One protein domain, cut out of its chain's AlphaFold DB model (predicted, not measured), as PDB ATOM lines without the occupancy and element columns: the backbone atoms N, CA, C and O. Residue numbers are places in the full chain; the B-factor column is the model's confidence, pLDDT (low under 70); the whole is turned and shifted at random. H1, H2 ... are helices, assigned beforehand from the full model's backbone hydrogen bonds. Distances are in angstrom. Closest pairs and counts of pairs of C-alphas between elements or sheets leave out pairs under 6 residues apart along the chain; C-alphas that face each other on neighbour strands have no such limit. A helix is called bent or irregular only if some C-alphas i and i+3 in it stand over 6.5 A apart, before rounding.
ATOM      1  N   ASP A 374      -8.581   3.008  22.209       57.16
ATOM      2  CA  ASP A 374      -8.172   3.305  20.846       57.16
ATOM      3  C   ASP A 374      -8.824   4.634  20.441       57.16
ATOM      4  O   ASP A 374     -10.054   4.752  20.434       57.16
ATOM      5  N   ILE A 375      -8.011   5.667  20.197       61.44
ATOM      6  CA  ILE A 375      -8.497   7.018  19.871       61.44
ATOM      7  C   ILE A 375      -9.479   6.929  18.697       61.44
ATOM      8  O   ILE A 375     -10.464   7.659  18.652       61.44
ATOM      9  N   THR A 376      -9.274   5.964  17.798       60.69
ATOM     10  CA  THR A 376     -10.169   5.659  16.683       60.69
ATOM     11  C   THR A 376     -11.588   5.279  17.129       60.69
ATOM     12  O   THR A 376     -12.545   5.814  16.575       60.69
ATOM     13  N   GLU A 377     -11.750   4.441  18.159       64.75
ATOM     14  CA  GLU A 377     -13.069   4.033  18.672       64.75
ATOM     15  C   GLU A 377     -13.774   5.202  19.383       64.75
ATOM     16  O   GLU A 377     -14.967   5.433  19.166       64.75
ATOM     17  N   ILE A 378     -13.036   6.006  20.167       66.38
ATOM     18  CA  ILE A 378     -13.586   7.243  20.754       66.38
ATOM     19  C   ILE A 378     -14.076   8.167  19.641       66.38
ATOM     20  O   ILE A 378     -15.213   8.639  19.694       66.38
ATOM     21  N   VAL A 379     -13.226   8.440  18.650       71.31
ATOM     22  CA  VAL A 379     -13.525   9.372  17.560       71.31
ATOM     23  C   VAL A 379     -14.745   8.903  16.770       71.31
ATOM     24  O   VAL A 379     -15.603   9.721  16.450       71.31
ATOM     25  N   GLU A 380     -14.888   7.604  16.508       74.00
ATOM     26  CA  GLU A 380     -16.030   7.047  15.778       74.00
ATOM     27  C   GLU A 380     -17.351   7.167  16.559       74.00
ATOM     28  O   GLU A 380     -18.378   7.589  16.010       74.00
ATOM     29  N   ILE A 381     -17.324   6.902  17.871       74.31
ATOM     30  CA  ILE A 381     -18.478   7.109  18.756       74.31
ATOM     31  C   ILE A 381     -18.838   8.597  18.828       74.31
ATOM     32  O   ILE A 381     -20.010   8.958  18.685       74.31
ATOM     33  N   GLN A 382     -17.849   9.478  19.025       77.38
ATOM     34  CA  GLN A 382     -18.087  10.920  19.102       77.38
ATOM     35  C   GLN A 382     -18.614  11.474  17.776       77.38
ATOM     36  O   GLN A 382     -19.541  12.282  17.794       77.38
ATOM     37  N   LYS A 383     -18.098  11.004  16.636       78.94
ATOM     38  CA  LYS A 383     -18.591  11.362  15.302       78.94
ATOM     39  C   LYS A 383     -20.054  10.964  15.129       78.94
ATOM     40  O   LYS A 383     -20.862  11.794  14.736       78.94
ATOM     41  N   THR A 384     -20.424   9.748  15.526       76.56
ATOM     42  CA  THR A 384     -21.818   9.275  15.449       76.56
ATOM     43  C   THR A 384     -22.756  10.122  16.321       76.56
ATOM     44  O   THR A 384     -23.861  10.475  15.904       76.56
ATOM     45  N   MET A 385     -22.323  10.502  17.529       74.50
ATOM     46  CA  MET A 385     -23.088  11.381  18.429       74.50
ATOM     47  C   MET A 385     -23.201  12.822  17.910       74.50
ATOM     48  O   MET A 385     -24.194  13.500  18.173       74.50
ATOM     49  N   LEU A 386     -22.190  13.292  17.182       82.00
ATOM     50  CA  LEU A 386     -22.149  14.620  16.577       82.00
ATOM     51  C   LEU A 386     -23.038  14.689  15.329       82.00
ATOM     52  O   LEU A 386     -23.850  15.604  15.213       82.00
ATOM     53  N   ASP A 387     -22.964  13.679  14.461       78.62
ATOM     54  CA  ASP A 387     -23.783  13.556  13.249       78.62
ATOM     55  C   ASP A 387     -25.274  13.359  13.581       78.62
ATOM     56  O   ASP A 387     -26.149  13.844  12.865       78.62
ATOM     57  N   SER A 388     -25.581  12.696  14.702       77.31
ATOM     58  CA  SER A 388     -26.955  12.536  15.213       77.31
ATOM     59  C   SER A 388     -27.482  13.751  15.989       77.31
ATOM     60  O   SER A 388     -28.637  13.747  16.413       77.31
ATOM     61  N   GLY A 389     -26.662  14.788  16.195       78.69
ATOM     62  CA  GLY A 389     -27.043  15.990  16.942       78.69
ATOM     63  C   GLY A 389     -27.215  15.780  18.452       78.69
ATOM     64  O   GLY A 389     -27.691  16.678  19.144       78.69
ATOM     65  N   ILE A 390     -26.824  14.617  18.980       77.12
ATOM     66  CA  ILE A 390     -26.889  14.288  20.412       77.12
ATOM     67  C   ILE A 390     -25.848  15.094  21.200       77.12
ATOM     68  O   ILE A 390     -26.044  15.399  22.379       77.12
ATOM     69  N   GLN A 391     -24.730  15.444  20.560       81.38
ATOM     70  CA  GLN A 391     -23.616  16.120  21.208       81.38
ATOM     71  C   GLN A 391     -23.110  17.326  20.406       81.38
ATOM     72  O   GLN A 391     -23.044  17.302  19.180       81.38
ATOM     73  N   SER A 392     -22.716  18.390  21.115       84.69
ATOM     74  CA  SER A 392     -22.084  19.568  20.515       84.69
ATOM     75  C   SER A 392     -20.623  19.300  20.137       84.69
ATOM     76  O   SER A 392     -19.939  18.484  20.761       84.69
ATOM     77  N   LYS A 393     -20.116  20.046  19.147       83.56
ATOM     78  CA  LYS A 393     -18.715  19.968  18.694       83.56
ATOM     79  C   LYS A 393     -17.723  20.229  19.830       83.56
ATOM     80  O   LYS A 393     -16.800  19.448  20.014       83.56
ATOM     81  N   LYS A 394     -17.992  21.246  20.656       85.38
ATOM     82  CA  LYS A 394     -17.212  21.572  21.859       85.38
ATOM     83  C   LYS A 394     -17.086  20.373  22.803       85.38
ATOM     84  O   LYS A 394     -15.991  19.985  23.184       85.38
ATOM     85  N   ARG A 395     -18.206  19.713  23.114       78.38
ATOM     86  CA  ARG A 395     -18.211  18.552  24.014       78.38
ATOM     87  C   ARG A 395     -17.520  17.331  23.401       78.38
ATOM     88  O   ARG A 395     -16.992  16.505  24.136       78.38
ATOM     89  N   ALA A 396     -17.534  17.202  22.071       79.75
ATOM     90  CA  ALA A 396     -16.774  16.169  21.369       79.75
ATOM     91  C   ALA A 396     -15.264  16.417  21.463       79.75
ATOM     92  O   ALA A 396     -14.543  15.481  21.781       79.75
ATOM     93  N   ILE A 397     -14.808  17.662  21.292       79.38
ATOM     94  CA  ILE A 397     -13.395  18.049  21.451       79.38
ATOM     95  C   ILE A 397     -12.905  17.734  22.867       79.38
ATOM     96  O   ILE A 397     -11.926  17.008  23.008       79.38
ATOM     97  N   MET A 398     -13.652  18.157  23.894       75.94
ATOM     98  CA  MET A 398     -13.318  17.856  25.296       75.94
ATOM     99  C   MET A 398     -13.130  16.352  25.538       75.94
ATOM    100  O   MET A 398     -12.208  15.943  26.227       75.94
ATOM    101  N   LYS A 399     -13.988  15.503  24.955       74.75
ATOM    102  CA  LYS A 399     -13.915  14.044  25.145       74.75
ATOM    103  C   LYS A 399     -12.847  13.348  24.301       74.75
ATOM    104  O   LYS A 399     -12.390  12.286  24.703       74.75
ATOM    105  N   ILE A 400     -12.515  13.875  23.122       72.56
ATOM    106  CA  ILE A 400     -11.492  13.288  22.239       72.56
ATOM    107  C   ILE A 400     -10.100  13.654  22.750       72.56
ATOM    108  O   ILE A 400      -9.233  12.788  22.826       72.56
ATOM    109  N   ASN A 401      -9.908  14.917  23.128       67.06
ATOM    110  CA  ASN A 401      -8.602  15.447  23.504       67.06
ATOM    111  C   ASN A 401      -8.363  15.430  25.018       67.06
ATOM    112  O   ASN A 401      -7.251  15.705  25.449       67.06
ATOM    113  N   SER A 402      -9.378  15.081  25.820       67.94
ATOM    114  CA  SER A 402      -9.336  15.161  27.291       67.94
ATOM    115  C   SER A 402      -8.944  16.560  27.784       67.94
ATOM    116  O   SER A 402      -8.218  16.710  28.759       67.94
ATOM    117  N   THR A 403      -9.411  17.586  27.071       72.38
ATOM    118  CA  THR A 403      -9.115  18.994  27.353       72.38
ATOM    119  C   THR A 403     -10.208  19.611  28.210       72.38
ATOM    120  O   THR A 403     -11.368  19.172  28.195       72.38
ATOM    121  N   ASP A 404      -9.852  20.667  28.933       75.12
ATOM    122  CA  ASP A 404     -10.819  21.435  29.701       75.12
ATOM    123  C   ASP A 404     -11.758  22.255  28.792       75.12
ATOM    124  O   ASP A 404     -11.687  22.239  27.558       75.12
ATOM    125  N   GLU A 405     -12.727  22.929  29.411       75.75
ATOM    126  CA  GLU A 405     -13.752  23.668  28.679       75.75
ATOM    127  C   GLU A 405     -13.192  24.881  27.915       75.75
ATOM    128  O   GLU A 405     -13.736  25.235  26.866       75.75
ATOM    129  N   ILE A 406     -12.125  25.492  28.434       81.19
ATOM    130  CA  ILE A 406     -11.506  26.710  27.902       81.19
ATOM    131  C   ILE A 406     -10.651  26.349  26.689       81.19
ATOM    132  O   ILE A 406     -10.808  26.924  25.614       81.19
ATOM    133  N   GLU A 407      -9.811  25.332  26.830       77.00
ATOM    134  CA  GLU A 407      -8.967  24.804  25.768       77.00
ATOM    135  C   GLU A 407      -9.821  24.212  24.635       77.00
ATOM    136  O   GLU A 407      -9.550  24.426  23.454       77.00
ATOM    137  N   ALA A 408     -10.943  23.562  24.963       81.44
ATOM    138  CA  ALA A 408     -11.886  23.101  23.947       81.44
ATOM    139  C   ALA A 408     -12.574  24.246  23.178       81.44
ATOM    140  O   ALA A 408     -12.928  24.056  22.013       81.44
ATOM    141  N   GLU A 409     -12.794  25.412  23.797       83.81
ATOM    142  CA  GLU A 409     -13.286  26.606  23.092       83.81
ATOM    143  C   GLU A 409     -12.231  27.203  22.172       83.81
ATOM    144  O   GLU A 409     -12.559  27.600  21.053       83.81
ATOM    145  N   GLU A 410     -10.977  27.237  22.611       86.62
ATOM    146  CA  GLU A 410      -9.867  27.725  21.801       86.62
ATOM    147  C   GLU A 410      -9.662  26.856  20.556       86.62
ATOM    148  O   GLU A 410      -9.670  27.377  19.440       86.62
ATOM    149  N   ILE A 411      -9.638  25.532  20.721       84.00
ATOM    150  CA  ILE A 411      -9.567  24.580  19.604       84.00
ATOM    151  C   ILE A 411     -10.774  24.744  18.667       84.00
ATOM    152  O   ILE A 411     -10.639  24.697  17.443       84.00
ATOM    153  N   LEU A 412     -11.979  24.948  19.210       89.50
ATOM    154  CA  LEU A 412     -13.170  25.170  18.389       89.50
ATOM    155  C   LEU A 412     -13.055  26.465  17.569       89.50
ATOM    156  O   LEU A 412     -13.419  26.467  16.391       89.50
ATOM    157  N   ARG A 413     -12.526  27.539  18.167       88.69
ATOM    158  CA  ARG A 413     -12.278  28.817  17.491       88.69
ATOM    159  C   ARG A 413     -11.276  28.642  16.352       88.69
ATOM    160  O   ARG A 413     -11.550  29.096  15.246       88.69
ATOM    161  N   GLU A 414     -10.172  27.938  16.586       88.56
ATOM    162  CA  GLU A 414      -9.169  27.645  15.554       88.56
ATOM    163  C   GLU A 414      -9.770  26.879  14.367       88.56
ATOM    164  O   GLU A 414      -9.571  27.263  13.215       88.56
ATOM    165  N   ILE A 415     -10.594  25.860  14.635       87.00
ATOM    166  CA  ILE A 415     -11.295  25.091  13.593       87.00
ATOM    167  C   ILE A 415     -12.266  25.978  12.795       87.00
ATOM    168  O   ILE A 415     -12.449  25.796  11.587       87.00
ATOM    169  N   GLU A 416     -12.949  26.916  13.453       87.94
ATOM    170  CA  GLU A 416     -13.859  27.848  12.783       87.94
ATOM    171  C   GLU A 416     -13.110  28.865  11.918       87.94
ATOM    172  O   GLU A 416     -13.532  29.130  10.789       87.94
ATOM    173  N   GLU A 417     -11.979  29.380  12.398       87.88
ATOM    174  CA  GLU A 417     -11.098  30.263  11.635       87.88
ATOM    175  C   GLU A 417     -10.509  29.558  10.408       87.88
ATOM    176  O   GLU A 417     -10.498  30.125   9.313       87.88
ATOM    177  N   GLU A 418     -10.075  28.307  10.556       85.88
ATOM    178  CA  GLU A 418      -9.555  27.500   9.451       85.88
ATOM    179  C   GLU A 418     -10.630  27.267   8.381       85.88
ATOM    180  O   GLU A 418     -10.394  27.520   7.198       85.88
ATOM    181  N   LYS A 419     -11.863  26.933   8.782       86.00
ATOM    182  CA  LYS A 419     -12.996  26.807   7.848       86.00
ATOM    183  C   LYS A 419     -13.324  28.100   7.120       86.00
ATOM    184  O   LYS A 419     -13.719  28.072   5.953       86.00
ATOM    185  N   GLN A 420     -13.217  29.242   7.793       82.19
ATOM    186  CA  GLN A 420     -13.420  30.533   7.142       82.19
ATOM    187  C   GLN A 420     -12.325  30.805   6.104       82.19
ATOM    188  O   GLN A 420     -12.646  31.237   4.994       82.19
ATOM    189  N   ARG A 421     -11.061  30.484   6.412       81.88
ATOM    190  CA  ARG A 421      -9.938  30.592   5.465       81.88
ATOM    191  C   ARG A 421     -10.110  29.664   4.262       81.88
ATOM    192  O   ARG A 421      -9.955  30.114   3.130       81.88
ATOM    193  N   GLU A 422     -10.505  28.411   4.473       81.31
ATOM    194  CA  GLU A 422     -10.778  27.466   3.381       81.31
ATOM    195  C   GLU A 422     -11.925  27.936   2.479       81.31
ATOM    196  O   GLU A 422     -11.836  27.849   1.254       81.31
ATOM    197  N   ASN A 423     -12.999  28.480   3.055       77.06
ATOM    198  CA  ASN A 423     -14.115  29.015   2.274       77.06
ATOM    199  C   ASN A 423     -13.714  30.243   1.445       77.06
ATOM    200  O   ASN A 423     -14.184  30.397   0.318       77.06
ATOM    201  N   LEU A 424     -12.841  31.105   1.974       75.25
ATOM    202  CA  LEU A 424     -12.296  32.251   1.241       75.25
ATOM    203  C   LEU A 424     -11.416  31.801   0.067       75.25
ATOM    204  O   LEU A 424     -11.616  32.280  -1.050       75.25
ATOM    205  N   ASN A 425     -10.531  30.825   0.283       73.94
ATOM    206  CA  ASN A 425      -9.666  30.273  -0.765       73.94
ATOM    207  C   ASN A 425     -10.476  29.563  -1.865       73.94
ATOM    208  O   ASN A 425     -10.270  29.812  -3.050       73.94
ATOM    209  N   ASN A 426     -11.477  28.760  -1.492       71.31
ATOM    210  CA  ASN A 426     -12.357  28.081  -2.449       71.31
ATOM    211  C   ASN A 426     -13.201  29.054  -3.292       71.31
ATOM    212  O   ASN A 426     -13.574  28.742  -4.425       71.31
ATOM    213  N   ASN A 427     -13.533  30.226  -2.746       66.62
ATOM    214  CA  ASN A 427     -14.246  31.270  -3.481       66.62
ATOM    215  C   ASN A 427     -13.321  32.061  -4.414       66.62
ATOM    216  O   ASN A 427     -13.766  32.453  -5.492       66.62
ATOM    217  N   GLN A 428     -12.046  32.246  -4.058       58.81
ATOM    218  CA  GLN A 428     -11.041  32.826  -4.954       58.81
ATOM    219  C   GLN A 428     -10.736  31.897  -6.140       58.81
ATOM    220  O   GLN A 428     -10.813  32.340  -7.283       58.81
ATOM    221  N   GLU A 429     -10.549  30.593  -5.910       59.47
ATOM    222  CA  GLU A 429     -10.336  29.617  -6.995       59.47
ATOM    223  C   GLU A 429     -11.554  29.464  -7.930       59.47
ATOM    224  O   GLU A 429     -11.414  29.173  -9.121       59.47
ATOM    225  N   LYS A 430     -12.775  29.652  -7.411       57.84
ATOM    226  CA  LYS A 430     -13.997  29.685  -8.233       57.84
ATOM    227  C   LYS A 430     -14.173  31.006  -8.981       57.84
ATOM    228  O   LYS A 430     -14.728  30.983 -10.076       57.84
ATOM    229  N   GLY A 431     -13.706  32.120  -8.416       52.53
ATOM    230  CA  GLY A 431     -13.681  33.428  -9.071       52.53
ATOM    231  C   GLY A 431     -12.713  33.465 -10.254       52.53
ATOM    232  O   GLY A 431     -13.097  33.897 -11.335       52.53
ATOM    233  N   GLU A 432     -11.511  32.902 -10.100       52.00
ATOM    234  CA  GLU A 432     -10.509  32.832 -11.176       52.00
ATOM    235  C   GLU A 432     -10.925  31.911 -12.339       52.00
ATOM    236  O   GLU A 432     -10.538  32.137 -13.481       52.00
ATOM    237  N   LYS A 433     -11.774  30.902 -12.096       51.31
ATOM    238  CA  LYS A 433     -12.333  30.045 -13.165       51.31
ATOM    239  C   LYS A 433     -13.473  30.684 -13.966       51.31
ATOM    240  O   LYS A 433     -13.890  30.096 -14.962       51.31
ATOM    241  N   LEU A 434     -13.997  31.834 -13.541       49.31
ATOM    242  CA  LEU A 434     -15.051  32.576 -14.246       49.31
ATOM    243  C   LEU A 434     -14.507  33.738 -15.100       49.31
ATOM    244  O   LEU A 434     -15.281  34.327 -15.850       49.31
TER     245      LEU A 434
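AT A GLANCE: This is residues 374 to 434 of the 436 residues of an uncharacterized protein of Candidatus Gracilibacteria bacterium HOT-871 (UniProt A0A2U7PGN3). One long helix, H3, makes the length of this domain: its first turns pack on a small helical hairpin of H1 and H2, and from residue 414 onward it sticks out as a straight arm. H1 and H2 run side by side in opposite ways, with H2 between H1 and the near part of H3. The printed part has 61 residues with three named helices, H1, H2 and H3 in that order along the chain, and no named strand; the class is all helix. The whole is loose, with a radius of gyration of the C-alphas of 15.2 A, and elongated, spanning 45 by 24 by 21 A.

HOW THE PARTS SIT: H3, residues 405 to 432, touches H2, residues 393 to 401, with its residues 405 to 412 alone. The closest C-alphas of these two helices are those of Met 398 and Ala 408, 5.6 A apart. Their lines stand at a steep tilt of 66 degrees, and they run opposite ways. H2 also touches H1, residues 375 to 387, and the closest C-alphas of that pair are those of Gln 382 and Ala 396, 5.9 A apart. H1 and H2 stand at a shallow tilt of 8 degrees and run opposite ways, as a helical hairpin with their centres 9.9 A apart. H1 and H3 are apart. In H1, H2 and H3 every pair of backbone O of residue i and N of residue i+4 is within hydrogen-bond range.

IN THESE COORDINATES: H3 runs 41.0 A from the C-alpha of Glu 405 at (-13.752, 23.668, 28.679) to that of Glu 432 at (-10.509, 32.832, -11.176), and its z values show most of that run. H1 measures 17.9 A from first to last C-alpha and begins at C-alpha 375, at (-8.497, 7.018, 19.871). H2 measures 12.1 A from C-alpha 393 to C-alpha 401. No helix is bent or irregular.

THE WHOLE: The two C-alphas farthest apart are those of Asp 374 and Leu 434, the first and last printed residues, at 46.2 A. Residues 414 to 434, of which 414 to 432 belong to H3, stand free. Without them the body has 40 residues, spans 23 by 23 by 12 A and has a radius of gyration of 9.7 A. The link from H1 to H2, 5 residues, and the link from H2 to H3, 3 residues, are both tight. The printed part has no cut. The mean pLDDT of the printed part is 74.9, and the model's confidence is low, under 70, at residues 374 to 378, 401 to 402 and 427 to 434.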